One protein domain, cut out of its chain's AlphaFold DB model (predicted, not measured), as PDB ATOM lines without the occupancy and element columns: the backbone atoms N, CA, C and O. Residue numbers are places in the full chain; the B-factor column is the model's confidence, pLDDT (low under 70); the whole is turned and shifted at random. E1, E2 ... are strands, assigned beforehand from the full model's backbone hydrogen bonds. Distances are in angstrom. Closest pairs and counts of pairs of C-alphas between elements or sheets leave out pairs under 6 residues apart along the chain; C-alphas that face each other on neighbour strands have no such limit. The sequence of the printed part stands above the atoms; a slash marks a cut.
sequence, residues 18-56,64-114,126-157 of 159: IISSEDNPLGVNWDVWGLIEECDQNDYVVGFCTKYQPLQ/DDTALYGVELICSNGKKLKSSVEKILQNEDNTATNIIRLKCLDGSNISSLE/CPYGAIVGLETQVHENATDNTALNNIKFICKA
ATOM      1  N   ILE A  18      10.008  53.241  29.640       93.62
ATOM      2  CA  ILE A  18      11.128  52.329  29.384       93.62
ATOM      3  C   ILE A  18      12.118  53.018  28.445       93.62
ATOM      4  O   ILE A  18      11.727  53.537  27.399       93.62
ATOM      5  N   ILE A  19      13.399  53.016  28.810       91.38
ATOM      6  CA  ILE A  19      14.500  53.375  27.908       91.38
ATOM      7  C   ILE A  19      15.312  52.114  27.611       91.38
ATOM      8  O   ILE A  19      15.671  51.398  28.543       91.38
ATOM      9  N   SER A  20      15.580  51.830  26.334       87.88
ATOM     10  CA  SER A  20      16.272  50.611  25.896       87.88
ATOM     11  C   SER A  20      17.559  50.930  25.141       87.88
ATOM     12  O   SER A  20      17.629  51.920  24.404       87.88
ATOM     13  N   SER A  21      18.572  50.075  25.300       80.69
ATOM     14  CA  SER A  21      19.756  50.074  24.435       80.69
ATOM     15  C   SER A  21      19.469  49.527  23.032       80.69
ATOM     16  O   SER A  21      20.169  49.917  22.105       80.69
ATOM     17  N   GLU A  22      18.422  48.708  22.850       76.69
ATOM     18  CA  GLU A  22      17.993  48.201  21.526       76.69
ATOM     19  C   GLU A  22      17.553  49.317  20.578       76.69
ATOM     20  O   GLU A  22      17.607  49.172  19.363       76.69
ATOM     21  N   ASP A  23      17.139  50.465  21.120       77.31
ATOM     22  CA  ASP A  23      16.773  51.621  20.304       77.31
ATOM     23  C   ASP A  23      17.990  52.234  19.575       77.31
ATOM     24  O   ASP A  23      17.843  53.175  18.786       77.31
ATOM     25  N   ASN A  24      19.201  51.739  19.862       68.94
ATOM     26  CA  ASN A  24      20.392  52.016  19.080       68.94
ATOM     27  C   ASN A  24      20.275  51.310  17.715       68.94
ATOM     28  O   ASN A  24      20.250  50.083  17.675       68.94
ATOM     29  N   PRO A  25      20.291  52.035  16.581       60.69
ATOM     30  CA  PRO A  25      20.203  51.429  15.249       60.69
ATOM     31  C   PRO A  25      21.392  50.517  14.889       60.69
ATOM     32  O   PRO A  25      21.347  49.847  13.862       60.69
ATOM     33  N   LEU A  26      22.454  50.511  15.704       61.53
ATOM     34  CA  LEU A  26      23.593  49.591  15.604       61.53
ATOM     35  C   LEU A  26      23.479  48.375  16.545       61.53
ATOM     36  O   LEU A  26      24.377  47.537  16.556       61.53
ATOM     37  N   GLY A  27      22.432  48.306  17.369       56.78
ATOM     38  CA  GLY A  27      22.188  47.208  18.300       56.78
ATOM     39  C   GLY A  27      21.723  45.939  17.586       56.78
ATOM     40  O   GLY A  27      21.059  45.990  16.551       56.78
ATOM     41  N   VAL A  28      22.073  44.787  18.156       58.16
ATOM     42  CA  VAL A  28      21.558  43.480  17.732       58.16
ATOM     43  C   VAL A  28      20.331  43.169  18.589       58.16
ATOM     44  O   VAL A  28      20.398  43.293  19.810       58.16
ATOM     45  N   ASN A  29      19.213  42.801  17.959       59.09
ATOM     46  CA  ASN A  29      18.010  42.348  18.662       59.09
ATOM     47  C   ASN A  29      18.106  40.840  18.909       59.09
ATOM     48  O   ASN A  29      18.356  40.088  17.966       59.09
ATOM     49  N   TRP A  30      17.870  40.414  20.148       65.62
ATOM     50  CA  TRP A  30      17.803  39.002  20.532       65.62
ATOM     51  C   TRP A  30      16.396  38.635  21.022       65.62
ATOM     52  O   TRP A  30      15.555  39.500  21.252       65.62
ATOM     53  N   ASP A  31      16.119  37.341  21.175       60.59
ATOM     54  CA  ASP A  31      14.736  36.877  21.341       60.59
ATOM     55  C   ASP A  31      14.243  36.841  22.801       60.59
ATOM     56  O   ASP A  31      13.032  36.861  23.029       60.59
ATOM     57  N   VAL A  32      15.137  36.812  23.807       73.31
ATOM     58  CA  VAL A  32      14.742  36.544  25.206       73.31
ATOM     59  C   VAL A  32      15.213  37.627  26.178       73.31
ATOM     60  O   VAL A  32      16.401  37.809  26.445       73.31
ATOM     61  N   TRP A  33      14.240  38.330  26.754       78.44
ATOM     62  CA  TRP A  33      14.436  39.214  27.899       78.44
ATOM     63  C   TRP A  33      14.288  38.434  29.210       78.44
ATOM     64  O   TRP A  33      13.427  37.561  29.328       78.44
ATOM     65  N   GLY A  34      15.141  38.745  30.188       75.12
ATOM     66  CA  GLY A  34      15.045  38.200  31.540       75.12
ATOM     67  C   GLY A  34      13.909  38.824  32.355       75.12
ATOM     68  O   GLY A  34      13.117  39.617  31.855       75.12
ATOM     69  N   LEU A  35      13.839  38.489  33.645       81.44
ATOM     70  CA  LEU A  35      12.848  39.089  34.537       81.44
ATOM     71  C   LEU A  35      13.174  40.557  34.827       81.44
ATOM     72  O   LEU A  35      14.337  40.939  34.983       81.44
ATOM     73  N   ILE A  36      12.112  41.353  34.944       85.50
ATOM     74  CA  ILE A  36      12.175  42.722  35.446       85.50
ATOM     75  C   ILE A  36      12.418  42.691  36.955       85.50
ATOM     76  O   ILE A  36      11.657  42.081  37.705       85.50
ATOM     77  N   GLU A  37      13.428  43.435  37.394       91.44
ATOM     78  CA  GLU A  37      13.703  43.698  38.804       91.44
ATOM     79  C   GLU A  37      13.498  45.188  39.096       91.44
ATOM     80  O   GLU A  37      14.043  46.044  38.394       91.44
ATOM     81  N   GLU A  38      12.735  45.510  40.147       94.12
ATOM     82  CA  GLU A  38      12.410  46.888  40.542       94.12
ATOM     83  C   GLU A  38      12.686  47.165  42.029       94.12
ATOM     84  O   GLU A  38      12.527  46.309  42.910       94.12
ATOM     85  N   CYS A  39      13.064  48.409  42.312       95.06
ATOM     86  CA  CYS A  39      13.098  48.991  43.643       95.06
ATOM     87  C   CYS A  39      11.694  49.006  44.257       95.06
ATOM     88  O   CYS A  39      10.677  48.897  43.567       95.06
ATOM     89  N   ASP A  40      11.648  49.136  45.578       94.38
ATOM     90  CA  ASP A  40      10.379  49.226  46.290       94.38
ATOM     91  C   ASP A  40       9.684  50.569  46.011       94.38
ATOM     92  O   ASP A  40      10.211  51.464  45.344       94.38
ATOM     93  N   GLN A  41       8.449  50.709  46.487       89.44
ATOM     94  CA  GLN A  41       7.658  51.901  46.212       89.44
ATOM     95  C   GLN A  41       8.350  53.167  46.744       89.44
ATOM     96  O   GLN A  41       8.653  53.261  47.929       89.44
ATOM     97  N   ASN A  42       8.505  54.164  45.865       88.38
ATOM     98  CA  ASN A  42       9.198  55.443  46.098       88.38
ATOM     99  C   ASN A  42      10.730  55.355  46.221       88.38
ATOM    100  O   ASN A  42      11.370  56.387  46.413       88.38
ATOM    101  N   ASP A  43      11.321  54.170  46.065       94.38
ATOM    102  CA  ASP A  43      12.767  54.011  45.978       94.38
ATOM    103  C   ASP A  43      13.258  54.087  44.528       94.38
ATOM    104  O   ASP A  43      12.546  53.765  43.576       94.38
ATOM    105  N   TYR A  44      14.506  54.518  44.362       94.81
ATOM    106  CA  TYR A  44      15.150  54.702  43.064       94.81
ATOM    107  C   TYR A  44      16.611  54.267  43.107       94.81
ATOM    108  O   TYR A  44      17.207  54.102  44.170       94.81
ATOM    109  N   VAL A  45      17.199  54.061  41.935       94.69
ATOM    110  CA  VAL A  45      18.579  53.599  41.800       94.69
ATOM    111  C   VAL A  45      19.550  54.732  42.124       94.69
ATOM    112  O   VAL A  45      19.496  55.806  41.529       94.69
ATOM    113  N   VAL A  46      20.466  54.463  43.054       94.00
ATOM    114  CA  VAL A  46      21.511  55.391  43.520       94.00
ATOM    115  C   VAL A  46      22.925  54.912  43.195       94.00
ATOM    116  O   VAL A  46      23.888  55.651  43.379       94.00
ATOM    117  N   GLY A  47      23.074  53.684  42.700       90.88
ATOM    118  CA  GLY A  47      24.367  53.128  42.327       90.88
ATOM    119  C   GLY A  47      24.238  51.795  41.608       90.88
ATOM    120  O   GLY A  47      23.138  51.274  41.427       90.88
ATOM    121  N   PHE A  48      25.372  51.235  41.202       90.00
ATOM    122  CA  PHE A  48      25.426  49.917  40.586       90.00
ATOM    123  C   PHE A  48      26.745  49.207  40.916       90.00
ATOM    124  O   PHE A  48      27.717  49.823  41.351       90.00
ATOM    125  N   CYS A  49      26.780  47.901  40.682       83.56
ATOM    126  CA  CYS A  49      27.973  47.071  40.652       83.56
ATOM    127  C   CYS A  49      27.950  46.233  39.374       83.56
ATOM    128  O   CYS A  49      26.896  45.772  38.938       83.56
ATOM    129  N   THR A  50      29.116  46.015  38.782       75.88
ATOM    130  CA  THR A  50      29.278  45.123  37.637       75.88
ATOM    131  C   THR A  50      30.018  43.863  38.050       75.88
ATOM    132  O   THR A  50      30.900  43.887  38.910       75.88
ATOM    133  N   LYS A  51      29.652  42.741  37.436       67.81
ATOM    134  CA  LYS A  51      30.374  41.479  37.560       67.81
ATOM    135  C   LYS A  51      31.064  41.179  36.237       67.81
ATOM    136  O   LYS A  51      30.404  41.113  35.203       67.81
ATOM    137  N   TYR A  52      32.373  40.979  36.299       63.44
ATOM    138  CA  TYR A  52      33.218  40.628  35.160       63.44
ATOM    139  C   TYR A  52      33.663  39.166  35.253       63.44
ATOM    140  O   TYR A  52      33.818  38.632  36.358       63.44
ATOM    141  N   GLN A  53      33.871  38.521  34.106       54.00
ATOM    142  CA  GLN A  53      34.549  37.227  34.045       54.00
ATOM    143  C   GLN A  53      36.068  37.447  34.194       54.00
ATOM    144  O   GLN A  53      36.608  38.330  33.531       54.00
ATOM    145  N   PRO A  54      36.772  36.722  35.089       48.59
ATOM    146  CA  PRO A  54      38.225  36.823  35.179       48.59
ATOM    147  C   PRO A  54      38.882  36.202  33.940       48.59
ATOM    148  O   PRO A  54      38.384  35.199  33.426       48.59
ATOM    149  N   LEU A  55      40.020  36.769  33.522       47.91
ATOM    150  CA  LEU A  55      40.873  36.258  32.444       47.91
ATOM    151  C   LEU A  55      41.092  34.742  32.588       47.91
ATOM    152  O   LEU A  55      41.536  34.276  33.643       47.91
ATOM    153  N   GLN A  56      40.822  33.977  31.532       45.34
ATOM    154  CA  GLN A  56      41.160  32.555  31.460       45.34
ATOM    155  C   GLN A  56      42.193  32.341  30.350       45.34
ATOM    156  O   GLN A  56      41.873  32.471  29.180       45.34
ATOM    157  N   ASP A  64      41.275  40.704  24.463       46.69
ATOM    158  CA  ASP A  64      40.633  41.469  25.542       46.69
ATOM    159  C   ASP A  64      39.426  40.676  26.066       46.69
ATOM    160  O   ASP A  64      38.294  40.856  25.617       46.69
ATOM    161  N   ASP A  65      39.687  39.747  26.987       47.97
ATOM    162  CA  ASP A  65      38.715  38.723  27.404       47.97
ATOM    163  C   ASP A  65      37.806  39.178  28.565       47.97
ATOM    164  O   ASP A  65      37.390  38.370  29.401       47.97
ATOM    165  N   THR A  66      37.511  40.479  28.686       52.03
ATOM    166  CA  THR A  66      36.687  40.987  29.799       52.03
ATOM    167  C   THR A  66      35.263  41.304  29.346       52.03
ATOM    168  O   THR A  66      34.949  42.437  28.984       52.03
ATOM    169  N   ALA A  67      34.369  40.313  29.427       59.41
ATOM    170  CA  ALA A  67      32.937  40.503  29.193       59.41
ATOM    171  C   ALA A  67      32.179  40.920  30.472       59.41
ATOM    172  O   ALA A  67      32.401  40.367  31.560       59.41
ATOM    173  N   LEU A  68      31.252  41.885  30.357       62.88
ATOM    174  CA  LEU A  68      30.291  42.185  31.430       62.88
ATOM    175  C   LEU A  68      29.292  41.036  31.541       62.88
ATOM    176  O   LEU A  68      28.465  40.825  30.657       62.88
ATOM    177  N   TYR A  69      29.347  40.335  32.665       65.25
ATOM    178  CA  TYR A  69      28.522  39.164  32.930       65.25
ATOM    179  C   TYR A  69      27.313  39.476  33.814       65.25
ATOM    180  O   TYR A  69      26.399  38.674  33.920       65.25
ATOM    181  N   GLY A  70      27.282  40.614  34.501       73.19
ATOM    182  CA  GLY A  70      26.127  40.953  35.322       73.19
ATOM    183  C   GLY A  70      26.134  42.386  35.805       73.19
ATOM    184  O   GLY A  70      27.191  42.982  36.013       73.19
ATOM    185  N   VAL A  71      24.931  42.909  36.013       82.38
ATOM    186  CA  VAL A  71      24.676  44.234  36.571       82.38
ATOM    187  C   VAL A  71      23.848  44.062  37.835       82.38
ATOM    188  O   VAL A  71      22.812  43.403  37.834       82.38
ATOM    189  N   GLU A  72      24.304  44.662  38.924       88.25
ATOM    190  CA  GLU A  72      23.532  44.827  40.148       88.25
ATOM    191  C   GLU A  72      23.236  46.319  40.325       88.25
ATOM    192  O   GLU A  72      24.169  47.114  40.343       88.25
ATOM    193  N   LEU A  73      21.972  46.722  40.451       91.56
ATOM    194  CA  LEU A  73      21.601  48.091  40.819       91.56
ATOM    195  C   LEU A  73      21.359  48.184  42.324       91.56
ATOM    196  O   LEU A  73      20.864  47.245  42.944       91.56
ATOM    197  N   ILE A  74      21.695  49.334  42.903       93.88
ATOM    198  CA  ILE A  74      21.527  49.635  44.325       93.88
ATOM    199  C   ILE A  74      20.419  50.678  44.451       93.88
ATOM    200  O   ILE A  74      20.562  51.789  43.938       93.88
ATOM    201  N   CYS A  75      19.325  50.325  45.121       95.62
ATOM    202  CA  CYS A  75      18.218  51.225  45.432       95.62
ATOM    203  C   CYS A  75      18.549  52.134  46.626       95.62
ATOM    204  O   CYS A  75      19.394  51.803  47.459       95.62
ATOM    205  N   SER A  76      17.844  53.258  46.747       95.25
ATOM    206  CA  SER A  76      17.972  54.235  47.838       95.25
ATOM    207  C   SER A  76      17.777  53.638  49.235       95.25
ATOM    208  O   SER A  76      18.441  54.065  50.176       95.25
ATOM    209  N   ASN A  77      16.934  52.613  49.371       94.75
ATOM    210  CA  ASN A  77      16.741  51.867  50.619       94.75
ATOM    211  C   ASN A  77      17.791  50.763  50.874       94.75
ATOM    212  O   ASN A  77      17.707  50.046  51.870       94.75
ATOM    213  N   GLY A  78      18.768  50.596  49.978       92.94
ATOM    214  CA  GLY A  78      19.806  49.568  50.055       92.94
ATOM    215  C   GLY A  78      19.445  48.218  49.422       92.94
ATOM    216  O   GLY A  78      20.307  47.336  49.376       92.94
ATOM    217  N   LYS A  79      18.221  48.034  48.901       93.81
ATOM    218  CA  LYS A  79      17.844  46.849  48.111       93.81
ATOM    219  C   LYS A  79      18.728  46.741  46.869       93.81
ATOM    220  O   LYS A  79      19.066  47.741  46.238       93.81
ATOM    221  N   LYS A  80      19.093  45.511  46.517       91.56
ATOM    222  CA  LYS A  80      19.923  45.196  45.351       91.56
ATOM    223  C   LYS A  80      19.095  44.471  44.304       91.56
ATOM    224  O   LYS A  80      18.532  43.420  44.604       91.56
ATOM    225  N   LEU A  81      19.052  45.022  43.097       88.81
ATOM    226  CA  LEU A  81      18.393  44.433  41.931       88.81
ATOM    227  C   LEU A  81      19.460  43.755  41.084       88.81
ATOM    228  O   LEU A  81      20.434  44.410  40.728       88.81
ATOM    229  N   LYS A  82      19.317  42.472  40.766       84.50
ATOM    230  CA  LYS A  82      20.337  41.723  40.017       84.50
ATOM    231  C   LYS A  82      19.827  41.396  38.625       84.50
ATOM    232  O   LYS A  82      18.719  40.898  38.488       84.50
ATOM    233  N   SER A  83      20.649  41.617  37.605       76.62
ATOM    234  CA  SER A  83      20.362  41.157  36.248       76.62
ATOM    235  C   SER A  83      20.143  39.643  36.236       76.62
ATOM    236  O   SER A  83      20.945  38.899  36.811       76.62
ATOM    237  N   SER A  84      19.095  39.196  35.547       62.44
ATOM    238  CA  SER A  84      18.852  37.775  35.299       62.44
ATOM    239  C   SER A  84      19.948  37.247  34.376       62.44
ATOM    240  O   SER A  84      19.987  37.596  33.200       62.44
ATOM    241  N   VAL A  85      20.866  36.449  34.920       57.91
ATOM    242  CA  VAL A  85      21.908  35.773  34.141       57.91
ATOM    243  C   VAL A  85      21.954  34.331  34.606       57.91
ATOM    244  O   VAL A  85      22.580  33.994  35.616       57.91
ATOM    245  N   GLU A  86      21.216  33.478  33.904       48.69
ATOM    246  CA  GLU A  86      21.214  32.053  34.182       48.69
ATOM    247  C   GLU A  86      22.447  31.400  33.542       48.69
ATOM    248  O   GLU A  86      22.545  31.244  32.336       48.69
ATOM    249  N   LYS A  87      23.399  31.033  34.411       40.53
ATOM    250  CA  LYS A  87      24.368  29.932  34.267       40.53
ATOM    251  C   LYS A  87      25.182  29.865  32.955       40.53
ATOM    252  O   LYS A  87      24.785  29.195  32.012       40.53
ATOM    253  N   ILE A  88      26.432  30.345  32.979       49.31
ATOM    254  CA  ILE A  88      27.417  30.014  31.928       49.31
ATOM    255  C   ILE A  88      28.174  28.710  32.217       49.31
ATOM    256  O   ILE A  88      28.753  28.518  33.292       49.31
ATOM    257  N   LEU A  89      28.187  27.833  31.209       41.66
ATOM    258  CA  LEU A  89      29.174  26.771  31.021       41.66
ATOM    259  C   LEU A  89      30.467  27.394  30.472       41.66
ATOM    260  O   LEU A  89      30.439  28.160  29.523       41.66
ATOM    261  N   GLN A  90      31.591  27.077  31.108       43.56
ATOM    262  CA  GLN A  90      32.921  27.633  30.852       43.56
ATOM    263  C   GLN A  90      33.448  27.300  29.446       43.56
ATOM    264  O   GLN A  90      34.069  26.255  29.321       43.56
ATOM    265  N   ASN A  91      33.283  28.146  28.424       43.44
ATOM    266  CA  ASN A  91      34.162  28.091  27.244       43.44
ATOM    267  C   ASN A  91      34.144  29.393  26.438       43.44
ATOM    268  O   ASN A  91      33.215  29.589  25.679       43.44
ATOM    269  N   GLU A  92      35.196  30.204  26.588       52.06
ATOM    270  CA  GLU A  92      35.782  31.139  25.601       52.06
ATOM    271  C   GLU A  92      34.818  31.997  24.751       52.06
ATOM    272  O   GLU A  92      34.241  31.520  23.779       52.06
ATOM    273  N   ASP A  93      34.730  33.301  25.050       49.38
ATOM    274  CA  ASP A  93      34.302  34.300  24.061       49.38
ATOM    275  C   ASP A  93      35.214  35.535  24.079       49.38
ATOM    276  O   ASP A  93      35.684  35.969  25.133       49.38
ATOM    277  N   ASN A  94      35.406  36.086  22.882       49.25
ATOM    278  CA  ASN A  94      36.012  37.369  22.593       49.25
ATOM    279  C   ASN A  94      34.893  38.337  22.200       49.25
ATOM    280  O   ASN A  94      34.128  38.050  21.283       49.25
ATOM    281  N   THR A  95      34.956  39.563  22.730       50.47
ATOM    282  CA  THR A  95      34.211  40.771  22.303       50.47
ATOM    283  C   THR A  95      32.949  41.122  23.109       50.47
ATOM    284  O   THR A  95      31.841  41.104  22.587       50.47
ATOM    285  N   ALA A  96      33.113  41.615  24.345       49.38
ATOM    286  CA  ALA A  96      32.105  42.499  24.950       49.38
ATOM    287  C   ALA A  96      32.677  43.417  26.050       49.38
ATOM    288  O   ALA A  96      32.417  43.211  27.238       49.38
ATOM    289  N   THR A  97      33.395  44.488  25.688       49.22
ATOM    290  CA  THR A  97      33.728  45.577  26.630       49.22
ATOM    291  C   THR A  97      32.469  46.396  26.950       49.22
ATOM    292  O   THR A  97      32.259  47.509  26.474       49.22
ATOM    293  N   ASN A  98      31.583  45.830  27.756       61.75
ATOM    294  CA  ASN A  98      30.326  46.455  28.140       61.75
ATOM    295  C   ASN A  98      30.567  47.342  29.370       61.75
ATOM    296  O   ASN A  98      30.648  46.876  30.510       61.75
ATOM    297  N   ILE A  99      30.724  48.644  29.132       70.38
ATOM    298  CA  ILE A  99      30.802  49.656  30.189       70.38
ATOM    299  C   ILE A  99      29.388  50.154  30.477       70.38
ATOM    300  O   ILE A  99      28.693  50.627  29.579       70.38
ATOM    301  N   ILE A 100      28.974  50.114  31.743       78.12
ATOM    302  CA  ILE A 100      27.762  50.810  32.184       78.12
ATOM    303  C   ILE A 100      28.149  52.202  32.684       78.12
ATOM    304  O   ILE A 100      29.094  52.360  33.461       78.12
ATOM    305  N   ARG A 101      27.418  53.222  32.227       82.56
ATOM    306  CA  ARG A 101      27.485  54.588  32.749       82.56
ATOM    307  C   ARG A 101      26.080  55.041  33.115       82.56
ATOM    308  O   ARG A 101      25.195  55.024  32.265       82.56
ATOM    309  N   LEU A 102      25.898  55.480  34.355       86.44
ATOM    310  CA  LEU A 102      24.666  56.119  34.808       86.44
ATOM    311  C   LEU A 102      24.925  57.599  35.073       86.44
ATOM    312  O   LEU A 102      26.007  57.984  35.521       86.44
ATOM    313  N   LYS A 103      23.908  58.418  34.805       88.50
ATOM    314  CA  LYS A 103      23.893  59.838  35.145       88.50
ATOM    315  C   LYS A 103      23.059  60.040  36.405       88.50
ATOM    316  O   LYS A 103      21.902  59.626  36.452       88.50
ATOM    317  N   CYS A 104      23.648  60.676  37.405       87.94
ATOM    318  CA  CYS A 104      23.000  61.016  38.662       87.94
ATOM    319  C   CYS A 104      22.090  62.244  38.505       87.94
ATOM    320  O   CYS A 104      22.217  63.029  37.560       87.94
ATOM    321  N   LEU A 105      21.174  62.430  39.461       86.44
ATOM    322  CA  LEU A 105      20.230  63.557  39.468       86.44
ATOM    323  C   LEU A 105      20.925  64.924  39.576       86.44
ATOM    324  O   LEU A 105      20.422  65.909  39.045       86.44
ATOM    325  N   ASP A 106      22.095  64.979  40.214       88.75
ATOM    326  CA  ASP A 106      22.938  66.178  40.306       88.75
ATOM    327  C   ASP A 106      23.748  66.462  39.023       88.75
ATOM    328  O   ASP A 106      24.482  67.446  38.944       88.75
ATOM    329  N   GLY A 107      23.609  65.612  38.002       85.69
ATOM    330  CA  GLY A 107      24.295  65.726  36.722       85.69
ATOM    331  C   GLY A 107      25.664  65.048  36.661       85.69
ATOM    332  O   GLY A 107      26.238  65.001  35.570       85.69
ATOM    333  N   SER A 108      26.170  64.501  37.770       87.81
ATOM    334  CA  SER A 108      27.403  63.709  37.781       87.81
ATOM    335  C   SER A 108      27.229  62.368  37.051       87.81
ATOM    336  O   SER A 108      26.111  61.903  36.825       87.81
ATOM    337  N   ASN A 109      28.339  61.752  36.629       86.75
ATOM    338  CA  ASN A 109      28.337  60.445  35.969       86.75
ATOM    339  C   ASN A 109      29.123  59.429  36.800       86.75
ATOM    340  O   ASN A 109      30.222  59.730  37.260       86.75
ATOM    341  N   ILE A 110      28.592  58.213  36.900       85.12
ATOM    342  CA  ILE A 110      29.262  57.051  37.493       85.12
ATOM    343  C   ILE A 110      29.418  55.960  36.430       85.12
ATOM    344  O   ILE A 110      28.491  55.719  35.655       85.12
ATOM    345  N   SER A 111      30.583  55.311  36.356       81.81
ATOM    346  CA  SER A 111      30.883  54.285  35.343       81.81
ATOM    347  C   SER A 111      31.706  53.124  35.893       81.81
ATOM    348  O   SER A 111      32.462  53.303  36.844       81.81
ATOM    349  N   SER A 112      31.531  51.930  35.318       69.69
ATOM    350  CA  SER A 112      32.145  50.695  35.829       69.69
ATOM    351  C   SER A 112      33.642  50.556  35.529       69.69
ATOM    352  O   SER A 112      34.342  49.910  36.299       69.69
ATOM    353  N   LEU A 113      34.130  51.162  34.440       66.88
ATOM    354  CA  LEU A 113      35.541  51.228  34.031       66.88
ATOM    355  C   LEU A 113      35.813  52.551  33.286       66.88
ATOM    356  O   LEU A 113      34.896  53.138  32.703       66.88
ATOM    357  N   GLU A 114      37.072  53.004  33.283       54.34
ATOM    358  CA  GLU A 114      37.564  54.056  32.383       54.34
ATOM    359  C   GLU A 114      38.092  53.409  31.095       54.34
ATOM    360  O   GLU A 114      39.161  52.809  31.081       54.34
ATOM    361  N   CYS A 126      15.822  59.227  31.362       92.25
ATOM    362  CA  CYS A 126      14.436  59.283  31.797       92.25
ATOM    363  C   CYS A 126      13.888  60.698  31.524       92.25
ATOM    364  O   CYS A 126      14.523  61.671  31.936       92.25
ATOM    365  N   PRO A 127      12.739  60.847  30.842       92.31
ATOM    366  CA  PRO A 127      12.156  62.166  30.580       92.31
ATOM    367  C   PRO A 127      11.695  62.866  31.868       92.31
ATOM    368  O   PRO A 127      11.553  64.086  31.894       92.31
ATOM    369  N   TYR A 128      11.463  62.095  32.932       91.12
ATOM    370  CA  TYR A 128      11.175  62.556  34.284       91.12
ATOM    371  C   TYR A 128      11.557  61.482  35.303       91.12
ATOM    372  O   TYR A 128      11.627  60.294  34.977       91.12
ATOM    373  N   GLY A 129      11.743  61.915  36.550       92.00
ATOM    374  CA  GLY A 129      12.018  61.034  37.680       92.00
ATOM    375  C   GLY A 129      13.367  60.329  37.582       92.00
ATOM    376  O   GLY A 129      14.351  60.936  37.161       92.00
ATOM    377  N   ALA A 130      13.416  59.063  37.992       94.69
ATOM    378  CA  ALA A 130      14.643  58.272  38.007       94.69
ATOM    379  C   ALA A 130      14.408  56.818  37.605       94.69
ATOM    380  O   ALA A 130      13.274  56.345  37.500       94.69
ATOM    381  N   ILE A 131      15.525  56.119  37.402       95.62
ATOM    382  CA  ILE A 131      15.554  54.676  37.205       95.62
ATOM    383  C   ILE A 131      15.098  54.002  38.500       95.62
ATOM    384  O   ILE A 131      15.615  54.297  39.576       95.62
ATOM    385  N   VAL A 132      14.159  53.073  38.379       95.88
ATOM    386  CA  VAL A 132      13.650  52.252  39.483       95.88
ATOM    387  C   VAL A 132      13.810  50.761  39.225       95.88
ATOM    388  O   VAL A 132      13.524  49.970  40.107       95.88
ATOM    389  N   GLY A 133      14.242  50.355  38.035       93.50
ATOM    390  CA  GLY A 133      14.376  48.944  37.709       93.50
ATOM    391  C   GLY A 133      15.150  48.700  36.431       93.50
ATOM    392  O   GLY A 133      15.427  49.637  35.671       93.50
ATOM    393  N   LEU A 134      15.485  47.433  36.215       92.38
ATOM    394  CA  LEU A 134      16.154  46.961  35.013       92.38
ATOM    395  C   LEU A 134      15.549  45.661  34.490       92.38
ATOM    396  O   LEU A 134      15.038  44.840  35.249       92.38
ATOM    397  N   GLU A 135      15.702  45.476  33.188       88.50
ATOM    398  CA  GLU A 135      15.527  44.212  32.480       88.50
ATOM    399  C   GLU A 135      16.777  44.023  31.616       88.50
ATOM    400  O   GLU A 135      17.253  44.981  30.997       88.50
ATOM    401  N   THR A 136      17.338  42.819  31.579       81.88
ATOM    402  CA  THR A 136      18.517  42.511  30.756       81.88
ATOM    403  C   THR A 136      18.173  41.460  29.722       81.88
ATOM    404  O   THR A 136      17.443  40.515  30.018       81.88
ATOM    405  N   GLN A 137      18.710  41.619  28.519       76.94
ATOM    406  CA  GLN A 137      18.574  40.651  27.442       76.94
ATOM    407  C   GLN A 137      19.847  39.826  27.340       76.94
ATOM    408  O   GLN A 137      20.955  40.373  27.269       76.94
ATOM    409  N   VAL A 138      19.671  38.512  27.307       70.31
ATOM    410  CA  VAL A 138      20.748  37.541  27.149       70.31
ATOM    411  C   VAL A 138      20.408  36.613  25.992       70.31
ATOM    412  O   VAL A 138      19.236  36.368  25.710       70.31
ATOM    413  N   HIS A 139      21.429  36.107  25.309       61.06
ATOM    414  CA  HIS A 139      21.236  35.070  24.302       61.06
ATOM    415  C   HIS A 139      21.337  33.696  24.961       61.06
ATOM    416  O   HIS A 139      22.269  33.435  25.722       61.06
ATOM    417  N   GLU A 140      20.370  32.830  24.678       52.81
ATOM    418  CA  GLU A 140      20.293  31.479  25.228       52.81
ATOM    419  C   GLU A 140      20.536  30.481  24.088       52.81
ATOM    420  O   GLU A 140      19.608  30.001  23.442       52.81
ATOM    421  N   ASN A 141      21.801  30.194  23.778       50.12
ATOM    422  CA  ASN A 141      22.136  29.125  22.840       50.12
ATOM    423  C   ASN A 141      23.200  28.207  23.426       50.12
ATOM    424  O   ASN A 141      24.217  28.650  23.938       50.12
ATOM    425  N   ALA A 142      22.988  26.897  23.301       46.44
ATOM    426  CA  ALA A 142      23.844  25.857  23.881       46.44
ATOM    427  C   ALA A 142      25.281  25.806  23.311       46.44
ATOM    428  O   ALA A 142      26.081  24.976  23.740       46.44
ATOM    429  N   THR A 143      25.594  26.655  22.331       49.81
ATOM    430  CA  THR A 143      26.892  26.745  21.654       49.81
ATOM    431  C   THR A 143      27.596  28.089  21.836       49.81
ATOM    432  O   THR A 143      28.751  28.171  21.441       49.81
ATOM    433  N   ASP A 144      26.934  29.113  22.387       44.41
ATOM    434  CA  ASP A 144      27.497  30.462  22.531       44.41
ATOM    435  C   ASP A 144      27.185  31.044  23.920       44.41
ATOM    436  O   ASP A 144      26.125  30.787  24.494       44.41
ATOM    437  N   ASN A 145      28.135  31.769  24.502       52.00
ATOM    438  CA  ASN A 145      28.096  32.161  25.910       52.00
ATOM    439  C   ASN A 145      27.048  33.245  26.195       52.00
ATOM    440  O   ASN A 145      26.798  34.143  25.394       52.00
ATOM    441  N   THR A 146      26.464  33.202  27.394       55.19
ATOM    442  CA  THR A 146      25.432  34.137  27.877       55.19
ATOM    443  C   THR A 146      26.003  35.535  28.178       55.19
ATOM    444  O   THR A 146      26.132  35.937  29.334       55.19
ATOM    445  N   ALA A 147      26.374  36.305  27.157       58.62
ATOM    446  CA  ALA A 147      26.741  37.711  27.324       58.62
ATOM    447  C   ALA A 147      25.493  38.601  27.502       58.62
ATOM    448  O   ALA A 147      24.424  38.333  26.940       58.62
ATOM    449  N   LEU A 148      25.619  39.680  28.287       64.88
ATOM    450  CA  LEU A 148      24.589  40.720  28.373       64.88
ATOM    451  C   LEU A 148      24.632  41.541  27.083       64.88
ATOM    452  O   LEU A 148      25.617  42.225  26.817       64.88
ATOM    453  N   ASN A 149      23.561  41.478  26.297       70.94
ATOM    454  CA  ASN A 149      23.504  42.111  24.981       70.94
ATOM    455  C   ASN A 149      22.791  43.462  25.010       70.94
ATOM    456  O   ASN A 149      23.279  44.438  24.447       70.94
ATOM    457  N   ASN A 150      21.650  43.527  25.697       78.56
ATOM    458  CA  ASN A 150      20.868  44.749  25.837       78.56
ATOM    459  C   ASN A 150      20.377  44.951  27.269       78.56
ATOM    460  O   ASN A 150      20.252  44.011  28.059       78.56
ATOM    461  N   ILE A 151      20.079  46.206  27.593       83.50
ATOM    462  CA  ILE A 151      19.503  46.615  28.869       83.50
ATOM    463  C   ILE A 151      18.336  47.571  28.636       83.50
ATOM    464  O   ILE A 151      18.417  48.506  27.834       83.50
ATOM    465  N   LYS A 152      17.258  47.348  29.380       90.44
ATOM    466  CA  LYS A 152      16.188  48.319  29.576       90.44
ATOM    467  C   LYS A 152      16.259  48.855  30.990       90.44
ATOM    468  O   LYS A 152      16.462  48.103  31.941       90.44
ATOM    469  N   PHE A 153      16.005  50.147  31.122       93.25
ATOM    470  CA  PHE A 153      15.728  50.771  32.405       93.25
ATOM    471  C   PHE A 153      14.279  51.218  32.470       93.25
ATOM    472  O   PHE A 153      13.725  51.734  31.496       93.25
ATOM    473  N   ILE A 154      13.692  51.055  33.651       95.00
ATOM    474  CA  ILE A 154      12.339  51.502  33.961       95.00
ATOM    475  C   ILE A 154      12.452  52.813  34.727       95.00
ATOM    476  O   ILE A 154      13.084  52.872  35.778       95.00
ATOM    477  N   CYS A 155      11.835  53.859  34.196       95.12
ATOM    478  CA  CYS A 155      11.792  55.196  34.765       95.12
ATOM    479  C   CYS A 155      10.425  55.453  35.406       95.12
ATOM    480  O   CYS A 155       9.392  55.206  34.778       95.12
ATOM    481  N   LYS A 156      10.404  56.008  36.619       94.38
ATOM    482  CA  LYS A 156       9.180  56.484  37.286       94.38
ATOM    483  C   LYS A 156       9.417  57.856  37.904       94.38
ATOM    484  O   LYS A 156      10.546  58.185  38.262       94.38
ATOM    485  N   ALA A 157       8.352  58.651  38.029       90.38
ATOM    486  CA  ALA A 157       8.403  59.920  38.749       90.38
ATOM    487  C   ALA A 157       8.830  59.699  40.210       90.38
ATOM    488  O   ALA A 157       8.362  58.760  40.853       90.38
TER     489      ALA A 157
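This is residues 18 to 56, 64 to 114 and 126 to 157 of the 159 residues of the protein "Hypothetical protein" of Brachionus calyciflorus (UniProt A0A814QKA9). What shape? Amid little regular structure, antiparallel sheets E1-E8-E7 and E2-E3-E4 form a face-to-face sandwich, with hairpin E5-E6 beside E2. How built? The 122 printed residues hold eight named strands, E1 to E8 in chain order, only 46 residues: all strand. The whole is compact, radius of gyration of the C-alphas 14.7 A, spans 41 by 29 by 28 A.

Where is the first sheet? E1 is residues 18 to 20, from C-alpha (11.128, 52.329, 29.384); E8 is 148 to 156, ending at (9.180, 56.484, 37.286); E7 is 130 to 138, 24.2 A. Where are the others? E2 is 45 to 52, E3 68 to 75, E4 80 to 82, E5 101 to 103, E6 109 to 111.

What pairs? In hairpin E7-E8, N 152 and O 135 are within hydrogen-bond range, 2.9 A. How near are the sheets? The closest C-alphas of E2 and E7, Val 45 and Ile 131, are 5.6 A apart.

Any cuts? Residues 57 to 63 and 115 to 125 are not printed, with C-alpha gaps of 10.7 A and 23.7 A. Where is confidence low? 48 residues are under pLDDT 70, among them 84 to 98 in the long link E4 to E5.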